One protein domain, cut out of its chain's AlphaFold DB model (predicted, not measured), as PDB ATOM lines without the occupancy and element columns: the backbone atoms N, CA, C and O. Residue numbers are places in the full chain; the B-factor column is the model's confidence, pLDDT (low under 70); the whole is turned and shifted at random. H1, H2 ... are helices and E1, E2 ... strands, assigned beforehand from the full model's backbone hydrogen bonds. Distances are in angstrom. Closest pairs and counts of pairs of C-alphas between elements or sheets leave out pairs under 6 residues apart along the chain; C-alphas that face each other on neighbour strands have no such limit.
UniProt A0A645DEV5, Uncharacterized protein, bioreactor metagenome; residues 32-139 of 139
ATOM      1  N   ALA A  32     122.280 139.602 170.387       85.62
ATOM      2  CA  ALA A  32     123.414 140.517 170.356       85.62
ATOM      3  C   ALA A  32     124.730 139.799 170.688       85.62
ATOM      4  O   ALA A  32     124.765 138.930 171.565       85.62
ATOM      5  N   GLY A  33     125.811 140.166 169.993       85.06
ATOM      6  CA  GLY A  33     127.152 139.636 170.249       85.06
ATOM      7  C   GLY A  33     127.318 138.147 169.931       85.06
ATOM      8  O   GLY A  33     128.186 137.491 170.504       85.06
ATOM      9  N   ALA A  34     126.484 137.586 169.052       86.75
ATOM     10  CA  ALA A  34     126.711 136.242 168.539       86.75
ATOM     11  C   ALA A  34     127.964 136.246 167.666       86.75
ATOM     12  O   ALA A  34     128.117 137.117 166.813       86.75
ATOM     13  N   HIS A  35     128.827 135.253 167.846       91.12
ATOM     14  CA  HIS A  35     129.938 134.993 166.946       91.12
ATOM     15  C   HIS A  35     129.467 134.059 165.838       91.12
ATOM     16  O   HIS A  35     128.924 132.987 166.111       91.12
ATOM     17  N   VAL A  36     129.673 134.473 164.595       90.19
ATOM     18  CA  VAL A  36     129.340 133.701 163.402       90.19
ATOM     19  C   VAL A  36     130.632 133.453 162.632       90.19
ATOM     20  O   VAL A  36     131.340 134.393 162.283       90.19
ATOM     21  N   THR A  37     130.952 132.192 162.375       92.19
ATOM     22  CA  THR A  37     132.088 131.795 161.538       92.19
ATOM     23  C   THR A  37     131.548 131.210 160.242       92.19
ATOM     24  O   THR A  37     130.688 130.329 160.268       92.19
ATOM     25  N   LEU A  38     132.032 131.730 159.119       90.69
ATOM     26  CA  LEU A  38     131.679 131.310 157.769       90.69
ATOM     27  C   LEU A  38     132.919 130.668 157.150       90.69
ATOM     28  O   LEU A  38     133.929 131.338 156.955       90.69
ATOM     29  N   GLU A  39     132.853 129.377 156.856       90.00
ATOM     30  CA  GLU A  39     133.953 128.606 156.262       90.00
ATOM     31  C   GLU A  39     133.444 127.777 155.081       90.00
ATOM     32  O   GLU A  39     132.243 127.523 154.986       90.00
ATOM     33  N   ILE A  40     134.320 127.346 154.169       85.62
ATOM     34  CA  ILE A  40     133.897 126.372 153.151       85.62
ATOM     35  C   ILE A  40     133.545 125.060 153.846       85.62
ATOM     36  O   ILE A  40     134.284 124.568 154.702       85.62
ATOM     37  N   ASP A  41     132.415 124.492 153.443       80.19
ATOM     38  CA  ASP A  41     132.001 123.169 153.867       80.19
ATOM     39  C   ASP A  41     132.833 122.078 153.181       80.19
ATOM     40  O   ASP A  41     132.810 121.932 151.956       80.19
ATOM     41  N   GLU A  42     133.547 121.303 154.005       66.56
ATOM     42  CA  GLU A  42     134.589 120.356 153.587       66.56
ATOM     43  C   GLU A  42     135.741 121.081 152.862       66.56
ATOM     44  O   GLU A  42     135.556 122.132 152.267       66.56
ATOM     45  N   ALA A  43     136.980 120.590 152.934       60.25
ATOM     46  CA  ALA A  43     138.144 121.273 152.349       60.25
ATOM     47  C   ALA A  43     138.157 121.203 150.803       60.25
ATOM     48  O   ALA A  43     139.112 120.722 150.201       60.25
ATOM     49  N   ARG A  44     137.071 121.636 150.161       65.69
ATOM     50  CA  ARG A  44     136.872 121.684 148.722       65.69
ATOM     51  C   ARG A  44     137.541 122.943 148.213       65.69
ATOM     52  O   ARG A  44     137.177 124.055 148.582       65.69
ATOM     53  N   TRP A  45     138.547 122.768 147.376       69.31
ATOM     54  CA  TRP A  45     139.236 123.883 146.743       69.31
ATOM     55  C   TRP A  45     138.579 124.177 145.396       69.31
ATOM     56  O   TRP A  45     138.213 123.241 144.680       69.31
ATOM     57  N   LEU A  46     138.463 125.457 145.019       70.19
ATOM     58  CA  LEU A  46     138.160 125.778 143.620       70.19
ATOM     59  C   LEU A  46     139.441 125.653 142.835       70.19
ATOM     60  O   LEU A  46     140.448 126.298 143.149       70.19
ATOM     61  N   ARG A  47     139.363 124.880 141.765       67.62
ATOM     62  CA  ARG A  47     140.339 124.920 140.696       67.62
ATOM     63  C   ARG A  47     139.722 125.707 139.560       67.62
ATOM     64  O   ARG A  47     138.662 125.357 139.061       67.62
ATOM     65  N   ALA A  48     140.417 126.745 139.120       66.75
ATOM     66  CA  ALA A  48     140.102 127.437 137.877       66.75
ATOM     67  C   ALA A  48     141.112 126.999 136.799       66.75
ATOM     68  O   ALA A  48     142.008 127.775 136.458       66.75
ATOM     69  N   PRO A  49     141.056 125.747 136.297       61.09
ATOM     70  CA  PRO A  49     142.066 125.224 135.375       61.09
ATOM     71  C   PRO A  49     142.034 125.923 134.011       61.09
ATOM     72  O   PRO A  49     143.055 125.960 133.329       61.09
ATOM     73  N   TYR A  50     140.887 126.499 133.635       63.84
ATOM     74  CA  TYR A  50     140.688 127.205 132.366       63.84
ATOM     75  C   TYR A  50     140.883 128.729 132.473       63.84
ATOM     76  O   TYR A  50     140.666 129.448 131.498       63.84
ATOM     77  N   ALA A  51     141.311 129.242 133.633       61.38
ATOM     78  CA  ALA A  51     141.743 130.631 133.752       61.38
ATOM     79  C   ALA A  51     143.060 130.859 132.983       61.38
ATOM     80  O   ALA A  51     143.857 129.939 132.801       61.38
ATOM     81  N   ALA A  52     143.325 132.107 132.570       62.91
ATOM     82  CA  ALA A  52     144.565 132.471 131.867       62.91
ATOM     83  C   ALA A  52     145.839 132.070 132.644       62.91
ATOM     84  O   ALA A  52     146.880 131.806 132.046       62.91
ATOM     85  N   VAL A  53     145.730 131.997 133.973       63.66
ATOM     86  CA  VAL A  53     146.682 131.341 134.870       63.66
ATOM     87  C   VAL A  53     145.870 130.401 135.767       63.66
ATOM     88  O   VAL A  53     144.993 130.898 136.476       63.66
ATOM     89  N   PRO A  54     146.132 129.079 135.761       65.75
ATOM     90  CA  PRO A  54     145.462 128.153 136.663       65.75
ATOM     91  C   PRO A  54     145.626 128.592 138.117       65.75
ATOM     92  O   PRO A  54     146.748 128.802 138.582       65.75
ATOM     93  N   ALA A  55     144.511 128.724 138.829       69.56
ATOM     94  CA  ALA A  55     144.493 129.183 140.213       69.56
ATOM     95  C   ALA A  55     143.809 128.160 141.122       69.56
ATOM     96  O   ALA A  55     142.817 127.533 140.738       69.56
ATOM     97  N   LEU A  56     144.356 128.018 142.330       73.69
ATOM     98  CA  LEU A  56     143.725 127.339 143.455       73.69
ATOM     99  C   LEU A  56     143.192 128.411 144.402       73.69
ATOM    100  O   LEU A  56     143.949 129.300 144.795       73.69
ATOM    101  N   ILE A  57     141.917 128.334 144.763       74.94
ATOM    102  CA  ILE A  57     141.283 129.328 145.634       74.94
ATOM    103  C   ILE A  57     141.071 128.702 147.004       74.94
ATOM    104  O   ILE A  57     140.375 127.695 147.137       74.94
ATOM    105  N   LEU A  58     141.696 129.325 148.000       76.00
ATOM    106  CA  LEU A  58     141.658 128.948 149.407       76.00
ATOM    107  C   LEU A  58     141.118 130.154 150.187       76.00
ATOM    108  O   LEU A  58     141.909 130.990 150.615       76.00
ATOM    109  N   PRO A  59     139.795 130.337 150.288       76.81
ATOM    110  CA  PRO A  59     139.257 131.419 151.089       76.81
ATOM    111  C   PRO A  59     139.455 131.103 152.568       76.81
ATOM    112  O   PRO A  59     139.202 129.988 153.032       76.81
ATOM    113  N   ASP A  60     139.894 132.119 153.295       83.12
ATOM    114  CA  ASP A  60     140.001 132.047 154.739       83.12
ATOM    115  C   ASP A  60     138.607 132.018 155.385       83.12
ATOM    116  O   ASP A  60     137.656 132.605 154.848       83.12
ATOM    117  N   PRO A  61     138.467 131.364 156.553       87.75
ATOM    118  CA  PRO A  61     137.270 131.491 157.366       87.75
ATOM    119  C   PRO A  61     137.006 132.959 157.694       87.75
ATOM    120  O   PRO A  61     137.891 133.671 158.171       87.75
ATOM    121  N   VAL A  62     135.773 133.405 157.479       90.06
ATOM    122  CA  VAL A  62     135.355 134.770 157.785       90.06
ATOM    123  C   VAL A  62     134.630 134.782 159.118       90.06
ATOM    124  O   VAL A  62     133.621 134.097 159.303       90.06
ATOM    125  N   ASN A  63     135.134 135.583 160.052       91.44
ATOM    126  CA  ASN A  63     134.499 135.775 161.344       91.44
ATOM    127  C   ASN A  63     133.621 137.022 161.304       91.44
ATOM    128  O   ASN A  63     133.984 138.061 160.767       91.44
ATOM    129  N   CYS A  64     132.432 136.919 161.873       91.81
ATOM    130  CA  CYS A  64     131.463 137.997 161.919       91.81
ATOM    131  C   CYS A  64     130.746 137.999 163.265       91.81
ATOM    132  O   CYS A  64     130.790 137.029 164.030       91.81
ATOM    133  N   THR A  65     130.132 139.132 163.587       92.62
ATOM    134  CA  THR A  65     129.409 139.309 164.849       92.62
ATOM    135  C   THR A  65     128.032 139.892 164.602       92.62
ATOM    136  O   THR A  65     127.772 140.413 163.519       92.62
ATOM    137  N   THR A  66     127.136 139.796 165.579       90.75
ATOM    138  CA  THR A  66     125.855 140.502 165.524       90.75
ATOM    139  C   THR A  66     125.809 141.723 166.424       90.75
ATOM    140  O   THR A  66     126.326 141.708 167.543       90.75
ATOM    141  N   ASP A  67     125.146 142.772 165.943       89.56
ATOM    142  CA  ASP A  67     124.889 143.987 166.717       89.56
ATOM    143  C   ASP A  67     123.766 143.811 167.757       89.56
ATOM    144  O   ASP A  67     123.145 142.751 167.870       89.56
ATOM    145  N   ASP A  68     123.456 144.884 168.487       86.31
ATOM    146  CA  ASP A  68     122.390 144.920 169.502       86.31
ATOM    147  C   ASP A  68     120.989 144.633 168.934       86.31
ATOM    148  O   ASP A  68     120.053 144.303 169.667       86.31
ATOM    149  N   THR A  69     120.823 144.747 167.616       85.69
ATOM    150  CA  THR A  69     119.585 144.429 166.901       85.69
ATOM    151  C   THR A  69     119.575 143.008 166.337       85.69
ATOM    152  O   THR A  69     118.538 142.575 165.819       85.69
ATOM    153  N   GLY A  70     120.673 142.262 166.486       85.75
ATOM    154  CA  GLY A  70     120.879 140.918 165.958       85.75
ATOM    155  C   GLY A  70     121.335 140.897 164.498       85.75
ATOM    156  O   GLY A  70     121.334 139.829 163.892       85.75
ATOM    157  N   LEU A  71     121.672 142.042 163.901       90.38
ATOM    158  CA  LEU A  71     122.094 142.147 162.505       90.38
ATOM    159  C   LEU A  71     123.525 141.639 162.335       90.38
ATOM    160  O   LEU A  71     124.404 142.020 163.101       90.38
ATOM    161  N   LEU A  72     123.762 140.820 161.310       91.94
ATOM    162  CA  LEU A  72     125.094 140.325 160.969       91.94
ATOM    163  C   LEU A  72     125.995 141.459 160.458       91.94
ATOM    164  O   LEU A  72     125.662 142.132 159.477       91.94
ATOM    165  N   LEU A  73     127.152 141.614 161.091       92.44
ATOM    166  CA  LEU A  73     128.188 142.578 160.752       92.44
ATOM    167  C   LEU A  73     129.482 141.873 160.330       92.44
ATOM    168  O   LEU A  73     129.874 140.873 160.935       92.44
ATOM    169  N   ASP A  74     130.165 142.424 159.327       90.50
ATOM    170  CA  ASP A  74     131.538 142.039 158.988       90.50
ATOM    171  C   ASP A  74     132.542 142.442 160.089       90.50
ATOM    172  O   ASP A  74     132.208 143.125 161.061       90.50
ATOM    173  N   GLU A  75     133.808 142.049 159.932       85.75
ATOM    174  CA  GLU A  75     134.894 142.376 160.875       85.75
ATOM    175  C   GLU A  75     135.150 143.886 161.035       85.75
ATOM    176  O   GLU A  75     135.802 144.318 161.984       85.75
ATOM    177  N   ARG A  76     134.645 144.706 160.108       87.06
ATOM    178  CA  ARG A  76     134.740 146.170 160.129       87.06
ATOM    179  C   ARG A  76     133.484 146.831 160.702       87.06
ATOM    180  O   ARG A  76     133.437 148.059 160.764       87.06
ATOM    181  N   GLY A  77     132.488 146.051 161.120       86.12
ATOM    182  CA  GLY A  77     131.215 146.541 161.642       86.12
ATOM    183  C   GLY A  77     130.209 146.964 160.566       86.12
ATOM    184  O   GLY A  77     129.227 147.629 160.893       86.12
ATOM    185  N   ASN A  78     130.424 146.621 159.292       89.38
ATOM    186  CA  ASN A  78     129.470 146.923 158.225       89.38
ATOM    187  C   ASN A  78     128.391 145.836 158.114       89.38
ATOM    188  O   ASN A  78     128.694 144.655 158.276       89.38
ATOM    189  N   PRO A  79     127.147 146.197 157.754       89.50
ATOM    190  CA  PRO A  79     126.073 145.231 157.554       89.50
ATOM    191  C   PRO A  79     126.316 144.236 156.413       89.50
ATOM    192  O   PRO A  79     126.383 144.603 155.229       89.50
ATOM    193  N   GLY A  80     126.283 142.954 156.766       88.19
ATOM    194  CA  GLY A  80     126.485 141.839 155.853       88.19
ATOM    195  C   GLY A  80     127.953 141.586 155.518       88.19
ATOM    196  O   GLY A  80     128.808 142.459 155.611       88.19
ATOM    197  N   VAL A  81     128.225 140.362 155.089       90.25
ATOM    198  CA  VAL A  81     129.564 139.827 154.853       90.25
ATOM    199  C   VAL A  81     129.706 139.476 153.379       90.25
ATOM    200  O   VAL A  81     128.775 138.947 152.776       90.25
ATOM    201  N   HIS A  82     130.857 139.771 152.783       89.12
ATOM    202  CA  HIS A  82     131.167 139.321 151.428       89.12
ATOM    203  C   HIS A  82     132.005 138.056 151.505       89.12
ATOM    204  O   HIS A  82     133.033 138.038 152.175       89.12
ATOM    205  N   LEU A  83     131.561 137.018 150.811       87.81
ATOM    206  CA  LEU A  83     132.258 135.745 150.718       87.81
ATOM    207  C   LEU A  83     132.570 135.442 149.257       87.81
ATOM    208  O   LEU A  83     131.880 135.911 148.348       87.81
ATOM    209  N   VAL A  84     133.594 134.627 149.034       83.94
ATOM    210  CA  VAL A  84     133.891 134.108 147.698       83.94
ATOM    211  C   VAL A  84     132.744 133.211 147.236       83.94
ATOM    212  O   VAL A  84     132.271 132.342 147.973       83.94
ATOM    213  N   ALA A  85     132.294 133.440 146.008       81.88
ATOM    214  CA  ALA A  85     131.190 132.737 145.383       81.88
ATOM    215  C   ALA A  85     131.516 132.454 143.914       81.88
ATOM    216  O   ALA A  85     132.127 133.275 143.229       81.88
ATOM    217  N   THR A  86     131.090 131.299 143.421       75.12
ATOM    218  CA  THR A  86     131.233 130.928 142.014       75.12
ATOM    219  C   THR A  86     130.035 130.104 141.572       75.12
ATOM    220  O   THR A  86     129.595 129.202 142.278       75.12
ATOM    221  N   ASP A  87     129.517 130.424 140.397       72.88
ATOM    222  CA  ASP A  87     128.584 129.613 139.616       72.88
ATOM    223  C   ASP A  87     129.199 129.203 138.264       72.88
ATOM    224  O   ASP A  87     128.529 128.588 137.434       72.88
ATOM    225  N   ALA A  88     130.478 129.533 138.047       69.44
ATOM    226  CA  ALA A  88     131.176 129.302 136.798       69.44
ATOM    227  C   ALA A  88     131.353 127.793 136.547       69.44
ATOM    228  O   ALA A  88     132.052 127.128 137.320       69.44
ATOM    229  N   PRO A  89     130.770 127.237 135.468       67.62
ATOM    230  CA  PRO A  89     130.882 125.812 135.155       67.62
ATOM    231  C   PRO A  89     132.316 125.395 134.802       67.62
ATOM    232  O   PRO A  89     132.660 124.221 134.907       67.62
ATOM    233  N   GLU A  90     133.159 126.344 134.391       64.81
ATOM    234  CA  GLU A  90     134.595 126.161 134.173       64.81
ATOM    235  C   GLU A  90     135.427 126.070 135.465       64.81
ATOM    236  O   GLU A  90     136.620 125.762 135.407       64.81
ATOM    237  N   ILE A  91     134.841 126.345 136.631       69.19
ATOM    238  CA  ILE A  91     135.525 126.175 137.908       69.19
ATOM    239  C   ILE A  91     135.210 124.782 138.445       69.19
ATOM    240  O   ILE A  91     134.084 124.459 138.821       69.19
ATOM    241  N   GLU A  92     136.242 123.947 138.475       66.94
ATOM    242  CA  GLU A  92     136.157 122.581 138.963       66.94
ATOM    243  C   GLU A  92     136.249 122.575 140.491       66.94
ATOM    244  O   GLU A  92     137.172 123.130 141.096       66.94
ATOM    245  N   LEU A  93     135.282 121.910 141.110       67.50
ATOM    246  CA  LEU A  93     135.320 121.536 142.514       67.50
ATOM    247  C   LEU A  93     136.040 120.197 142.619       67.50
ATOM    248  O   LEU A  93     135.729 119.268 141.871       67.50
ATOM    249  N   ASP A  94     136.986 120.080 143.550       61.19
ATOM    250  CA  ASP A  94     137.570 118.780 143.897       61.19
ATOM    251  C   ASP A  94     136.515 117.959 144.676       61.19
ATOM    252  O   ASP A  94     136.501 117.904 145.905       61.19
ATOM    253  N   GLY A  95     135.514 117.455 143.941       57.31
ATOM    254  CA  GLY A  95     134.285 116.831 144.441       57.31
ATOM    255  C   GLY A  95     133.066 117.147 143.558       57.31
ATOM    256  O   GLY A  95     132.844 118.285 143.166       57.31
ATOM    257  N   ALA A  96     132.232 116.147 143.255       54.78
ATOM    258  CA  ALA A  96     131.122 116.250 142.289       54.78
ATOM    259  C   ALA A  96     129.845 116.954 142.817       54.78
ATOM    260  O   ALA A  96     128.734 116.563 142.465       54.78
ATOM    261  N   GLY A  97     129.971 117.954 143.691       64.69
ATOM    262  CA  GLY A  97     128.826 118.643 144.304       64.69
ATOM    263  C   GLY A  97     128.981 120.161 144.299       64.69
ATOM    264  O   GLY A  97     130.062 120.634 143.971       64.69
ATOM    265  N   PRO A  98     127.928 120.915 144.658       71.38
ATOM    266  CA  PRO A  98     127.971 122.374 144.705       71.38
ATOM    267  C   PRO A  98     128.989 122.882 145.736       71.38
ATOM    268  O   PRO A  98     129.313 122.194 146.707       71.38
ATOM    269  N   TRP A  99     129.487 124.102 145.528       77.75
ATOM    270  CA  TRP A  99     130.285 124.810 146.525       77.75
ATOM    271  C   TRP A  99     129.377 125.263 147.666       77.75
ATOM    272  O   TRP A  99     128.469 126.075 147.467       77.75
ATOM    273  N   LEU A 100     129.636 124.744 148.860       84.75
ATOM    274  CA  LEU A 100     128.844 125.026 150.046       84.75
ATOM    275  C   LEU A 100     129.670 125.813 151.056       84.75
ATOM    276  O   LEU A 100     130.845 125.539 151.286       84.75
ATOM    277  N   TRP A 101     129.021 126.785 151.682       87.88
ATOM    278  CA  TRP A 101     129.518 127.454 152.870       87.88
ATOM    279  C   TRP A 101     128.867 126.837 154.096       87.88
ATOM    280  O   TRP A 101     127.676 126.530 154.093       87.88
ATOM    281  N   ARG A 102     129.634 126.691 155.167       90.00
ATOM    282  CA  ARG A 102     129.153 126.334 156.490       90.00
ATOM    283  C   ARG A 102     129.111 127.588 157.354       90.00
ATOM    284  O   ARG A 102     130.126 128.255 157.541       90.00
ATOM    285  N   ALA A 103     127.936 127.895 157.892       90.44
ATOM    286  CA  ALA A 103     127.783 128.883 158.952       90.44
ATOM    287  C   ALA A 103     127.812 128.168 160.299       90.44
ATOM    288  O   ALA A 103     127.075 127.205 160.488       90.44
ATOM    289  N   THR A 104     128.619 128.660 161.235       90.56
ATOM    290  CA  THR A 104     128.637 128.212 162.629       90.56
ATOM    291  C   THR A 104     128.358 129.397 163.537       90.56
ATOM    292  O   THR A 104     129.119 130.360 163.557       90.56
ATOM    293  N   ILE A 105     127.274 129.328 164.304       88.38
ATOM    294  CA  ILE A 105     126.840 130.380 165.220       88.38
ATOM    295  C   ILE A 105     127.061 129.934 166.653       88.38
ATOM    296  O   ILE A 105     126.518 128.923 167.096       88.38
ATOM    297  N   THR A 106     127.808 130.743 167.394       88.38
ATOM    298  CA  THR A 106     127.997 130.611 168.835       88.38
ATOM    299  C   THR A 106     127.492 131.877 169.505       88.38
ATOM    300  O   THR A 106     128.039 132.959 169.313       88.38
ATOM    301  N   ALA A 107     126.445 131.750 170.313       83.25
ATOM    302  CA  ALA A 107     125.923 132.856 171.101       83.25
ATOM    303  C   ALA A 107     125.691 132.409 172.548       83.25
ATOM    304  O   ALA A 107     125.256 131.270 172.758       83.25
ATOM    305  N   PRO A 108     125.885 133.298 173.540       72.62
ATOM    306  CA  PRO A 108     125.650 132.968 174.945       72.62
ATOM    307  C   PRO A 108     124.242 132.420 175.207       72.62
ATOM    308  O   PRO A 108     124.068 131.530 176.034       72.62
ATOM    309  N   ILE A 109     123.240 132.915 174.470       72.19
ATOM    310  CA  ILE A 109     121.833 132.543 174.670       72.19
ATOM    311  C   ILE A 109     121.496 131.148 174.127       72.19
ATOM    312  O   ILE A 109     120.500 130.559 174.535       72.19
ATOM    313  N   ILE A 110     122.277 130.651 173.162       72.94
ATOM    314  CA  ILE A 110     121.973 129.418 172.424       72.94
ATOM    315  C   ILE A 110     122.537 128.197 173.170       72.94
ATOM    316  O   ILE A 110     122.059 127.080 172.987       72.94
ATOM    317  N   GLY A 111     123.526 128.389 174.052       70.56
ATOM    318  CA  GLY A 111     124.090 127.344 174.920       70.56
ATOM    319  C   GLY A 111     124.880 126.239 174.198       70.56
ATOM    320  O   GLY A 111     125.660 125.540 174.839       70.56
ATOM    321  N   ARG A 112     124.724 126.100 172.876       80.31
ATOM    322  CA  ARG A 112     125.491 125.217 171.988       80.31
ATOM    323  C   ARG A 112     125.794 125.921 170.658       80.31
ATOM    324  O   ARG A 112     124.994 126.758 170.239       80.31
ATOM    325  N   PRO A 113     126.898 125.587 169.971       84.75
ATOM    326  CA  PRO A 113     127.097 126.007 168.592       84.75
ATOM    327  C   PRO A 113     126.017 125.402 167.689       84.75
ATOM    328  O   PRO A 113     125.685 124.224 167.823       84.75
ATOM    329  N   ILE A 114     125.482 126.201 166.772       85.75
ATOM    330  CA  ILE A 114     124.582 125.738 165.710       85.75
ATOM    331  C   ILE A 114     125.319 125.895 164.397       85.75
ATOM    332  O   ILE A 114     125.783 126.993 164.096       85.75
ATOM    333  N   SER A 115     125.402 124.827 163.612       88.94
ATOM    334  CA  SER A 115     125.992 124.881 162.283       88.94
ATOM    335  C   SER A 115     125.072 124.304 161.219       88.94
ATOM    336  O   SER A 115     124.289 123.389 161.476       88.94
ATOM    337  N   TRP A 116     125.149 124.870 160.021       88.38
ATOM    338  CA  TRP A 116     124.467 124.370 158.831       88.38
ATOM    339  C   TRP A 116     125.219 124.802 157.579       88.38
ATOM    340  O   TRP A 116     126.063 125.701 157.620       88.38
ATOM    341  N   THR A 117     124.890 124.166 156.462       89.19
ATOM    342  CA  THR A 117     125.498 124.437 155.163       89.19
ATOM    343  C   THR A 117     124.507 125.127 154.236       89.19
ATOM    344  O   THR A 117     123.293 124.951 154.354       89.19
ATOM    345  N   PHE A 118     125.014 125.970 153.343       87.75
ATOM    346  CA  PHE A 118     124.216 126.705 152.372       87.75
ATOM    347  C   PHE A 118     125.014 126.965 151.092       87.75
ATOM    348  O   PHE A 118     126.240 127.062 151.108       87.75
ATOM    349  N   GLU A 119     124.305 127.098 149.976       86.50
ATOM    350  CA  GLU A 119     124.886 127.513 148.700       86.50
ATOM    351  C   GLU A 119     124.980 129.039 148.641       86.50
ATOM    352  O   GLU A 119     124.054 129.744 149.050       86.50
ATOM    353  N   LEU A 120     126.079 129.554 148.091       86.69
ATOM    354  CA  LEU A 120     126.239 130.978 147.807       86.69
ATOM    355  C   LEU A 120     126.614 131.175 146.333       86.69
ATOM    356  O   LEU A 120     127.801 131.180 146.001       86.69
ATOM    357  N   PRO A 121     125.623 131.342 145.443       82.56
ATOM    358  CA  PRO A 121     125.890 131.629 144.040       82.56
ATOM    359  C   PRO A 121     126.522 133.016 143.843       82.56
ATOM    360  O   PRO A 121     126.262 133.957 144.605       82.56
ATOM    361  N   ALA A 122     127.333 133.161 142.794       81.19
ATOM    362  CA  ALA A 122     128.004 134.412 142.447       81.19
ATOM    363  C   ALA A 122     127.016 135.583 142.287       81.19
ATOM    364  O   ALA A 122     125.968 135.454 141.659       81.19
ATOM    365  N   GLY A 123     127.337 136.744 142.872       81.19
ATOM    366  CA  GLY A 123     126.520 137.958 142.744       81.19
ATOM    367  C   GLY A 123     125.162 137.917 143.454       81.19
ATOM    368  O   GLY A 123     124.377 138.857 143.322       81.19
ATOM    369  N   THR A 124     124.870 136.863 144.220       85.88
ATOM    370  CA  THR A 124     123.618 136.749 144.975       85.88
ATOM    371  C   THR A 124     123.751 137.267 146.404       85.88
ATOM    372  O   THR A 124     124.850 137.478 146.923       85.88
ATOM    373  N   THR A 125     122.602 137.513 147.037       89.50
ATOM    374  CA  THR A 125     122.512 137.787 148.473       89.50
ATOM    375  C   THR A 125     121.769 136.644 149.157       89.50
ATOM    376  O   THR A 125     120.634 136.354 148.782       89.50
ATOM    377  N   VAL A 126     122.391 136.022 150.159       87.81
ATOM    378  CA  VAL A 126     121.799 134.948 150.970       87.81
ATOM    379  C   VAL A 126     121.482 135.472 152.366       87.81
ATOM    380  O   VAL A 126     122.323 136.107 153.000       87.81
ATOM    381  N   ASP A 127     120.267 135.194 152.845       87.31
ATOM    382  CA  ASP A 127     119.829 135.522 154.202       87.31
ATOM    383  C   ASP A 127     119.936 134.298 155.128       87.31
ATOM    384  O   ASP A 127     119.243 133.293 154.943       87.31
ATOM    385  N   LEU A 128     120.792 134.392 156.147       82.75
ATOM    386  CA  LEU A 128     121.027 133.332 157.130       82.75
ATOM    387  C   LEU A 128     119.873 133.121 158.119       82.75
ATOM    388  O   LEU A 128     119.829 132.073 158.764       82.75
ATOM    389  N   SER A 129     118.939 134.067 158.257       78.50
ATOM    390  CA  SER A 129     117.813 133.934 159.198       78.50
ATOM    391  C   SER A 129     116.931 132.721 158.879       78.50
ATOM    392  O   SER A 129     116.508 132.004 159.788       78.50
ATOM    393  N   THR A 130     116.731 132.428 157.591       71.44
ATOM    394  CA  THR A 130     115.986 131.246 157.135       71.44
ATOM    395  C   THR A 130     116.727 129.950 157.475       71.44
ATOM    396  O   THR A 130     116.116 128.986 157.936       71.44
ATOM    397  N   GLY A 131     118.051 129.931 157.283       69.25
ATOM    398  CA  GLY A 131     118.891 128.760 157.554       69.25
ATOM    399  C   GLY A 131     118.989 128.432 159.045       69.25
ATOM    400  O   GLY A 131     118.873 127.271 159.432       69.25
ATOM    401  N   LEU A 132     119.092 129.460 159.892       71.75
ATOM    402  CA  LEU A 132     119.088 129.306 161.348       71.75
ATOM    403  C   LEU A 132     117.807 128.631 161.849       71.75
ATOM    404  O   LEU A 132     117.875 127.757 162.712       71.75
ATOM    405  N   LEU A 133     116.641 129.039 161.336       68.75
ATOM    406  CA  LEU A 133     115.362 128.475 161.764       68.75
ATOM    407  C   LEU A 133     115.297 126.971 161.474       68.75
ATOM    408  O   LEU A 133     114.898 126.197 162.341       68.75
ATOM    409  N   ALA A 134     115.739 126.563 160.283       65.25
ATOM    410  CA  ALA A 134     115.807 125.156 159.905       65.25
ATOM    411  C   ALA A 134     116.798 124.375 160.788       65.25
ATOM    412  O   ALA A 134     116.470 123.291 161.270       65.25
ATOM    413  N   ALA A 135     117.975 124.945 161.065       67.75
ATOM    414  CA  ALA A 135     118.991 124.319 161.910       67.75
ATOM    415  C   ALA A 135     118.530 124.152 163.372       67.75
ATOM    416  O   ALA A 135     118.808 123.132 163.998       67.75
ATOM    417  N   LEU A 136     117.778 125.121 163.906       67.50
ATOM    418  CA  LEU A 136     117.176 125.051 165.242       67.50
ATOM    419  C   LEU A 136     116.074 123.992 165.358       67.50
ATOM    420  O   LEU A 136     115.887 123.435 166.433       67.50
ATOM    421  N   GLN A 137     115.326 123.732 164.283       63.75
ATOM    422  CA  GLN A 137     114.261 122.721 164.268       63.75
ATOM    423  C   GLN A 137     114.791 121.288 164.113       63.75
ATOM    424  O   GLN A 137     114.074 120.338 164.423       63.75
ATOM    425  N   ALA A 138     116.022 121.128 163.623       58.03
ATOM    426  CA  ALA A 138     116.606 119.834 163.284       58.03
ATOM    427  C   ALA A 138     117.369 119.140 164.432       58.03
ATOM    428  O   ALA A 138     117.792 117.999 164.247       58.03
ATOM    429  N   GLY A 139     117.561 119.776 165.596       52.19
ATOM    430  CA  GLY A 139     118.356 119.206 166.697       52.19
ATOM    431  C   GLY A 139     117.912 119.598 168.089       52.19
ATOM    432  O   GLY A 139     118.476 119.026 169.046       52.19
TER     433      GLY A 139
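This is residues 32 to 139 of the 139 residues of an uncharacterized protein of bioreactor metagenome (UniProt A0A645DEV5). A strongly twisted sheet of four antiparallel strands, in the order E4, E1, E6, E7, is the main part, with the helix H1 slanting across one face, over its edge strand E7. A small two-strand hairpin, E2 and E3, makes an arm at one end of the longest axis, and residues 92 to 93 of a long loop pair with E2 there. The printed part has 108 residues, with eight named strands and then one named helix along the chain. The class is mixed, helices and strands, though under half of the residues are in named elements. The whole is compact, with a radius of gyration of the C-alphas of 15.1 A and spans of 47 by 32 by 20 A.

Find C-alpha 35 at (129.938, 134.993, 166.946); from there E1 runs through residues 35 to 40, 16.7 A long. Next come E2, residues 46 to 48, E3, residues 55 to 57, and E4, residues 62 to 66, 13.5 A. After a long link look for E5, residues 81 to 85, 11.9 A. E6, residues 100 to 106, is the longest strand at 19.6 A and begins at C-alpha 100, (128.844, 125.026, 150.046). E7, residues 114 to 119, measures 17.1 A, and E8 is residues 125 to 127. H1, residues 128 to 137, follows directly and ends 14.5 A on at C-alpha 137, (114.261, 122.721, 164.268).

Begin with the sheet, in the order E4, E1, E6, E7. Between E1 and E4, N 36 and O 64 are 2.8 A apart, within hydrogen-bond range. Between E1 and E6, look at N 37 and O 104, 2.8 A. In the hairpin E6 and E7, N 103 and O 116 are 2.9 A apart. H1 is on this sheet at a height over the sheet of 8.1 A, two layers, a helix on one face of a sheet. It is only just over E7 alone, with 4 of its C-alphas falling on E7 and 2 on E6, and runs slantwise to the strands, at 51 degrees to E7 on the local plane. Their closest C-alphas, of Trp 116 and Ala 135, are 6.3 A apart. Every O i to N i+4 pair of H1 is within hydrogen-bond range. In the hairpin E2 and E3, N 48 and O 55 are 3.0 A apart; E2 and H1 are apart. E5 and E8 pair with no named strand, and E1 and E5 are near each other.

The farthest C-alphas, of Ala 52 and Ile 109, are 48.5 A apart. The printed part has no cut. The links E4 to E5 and E5 to E6 are long, 14 residues each. The mean pLDDT of the printed part is 78.8; it is under 70 for 31 residues, among them 47 to 55, 88 to 97 and 133 to 139.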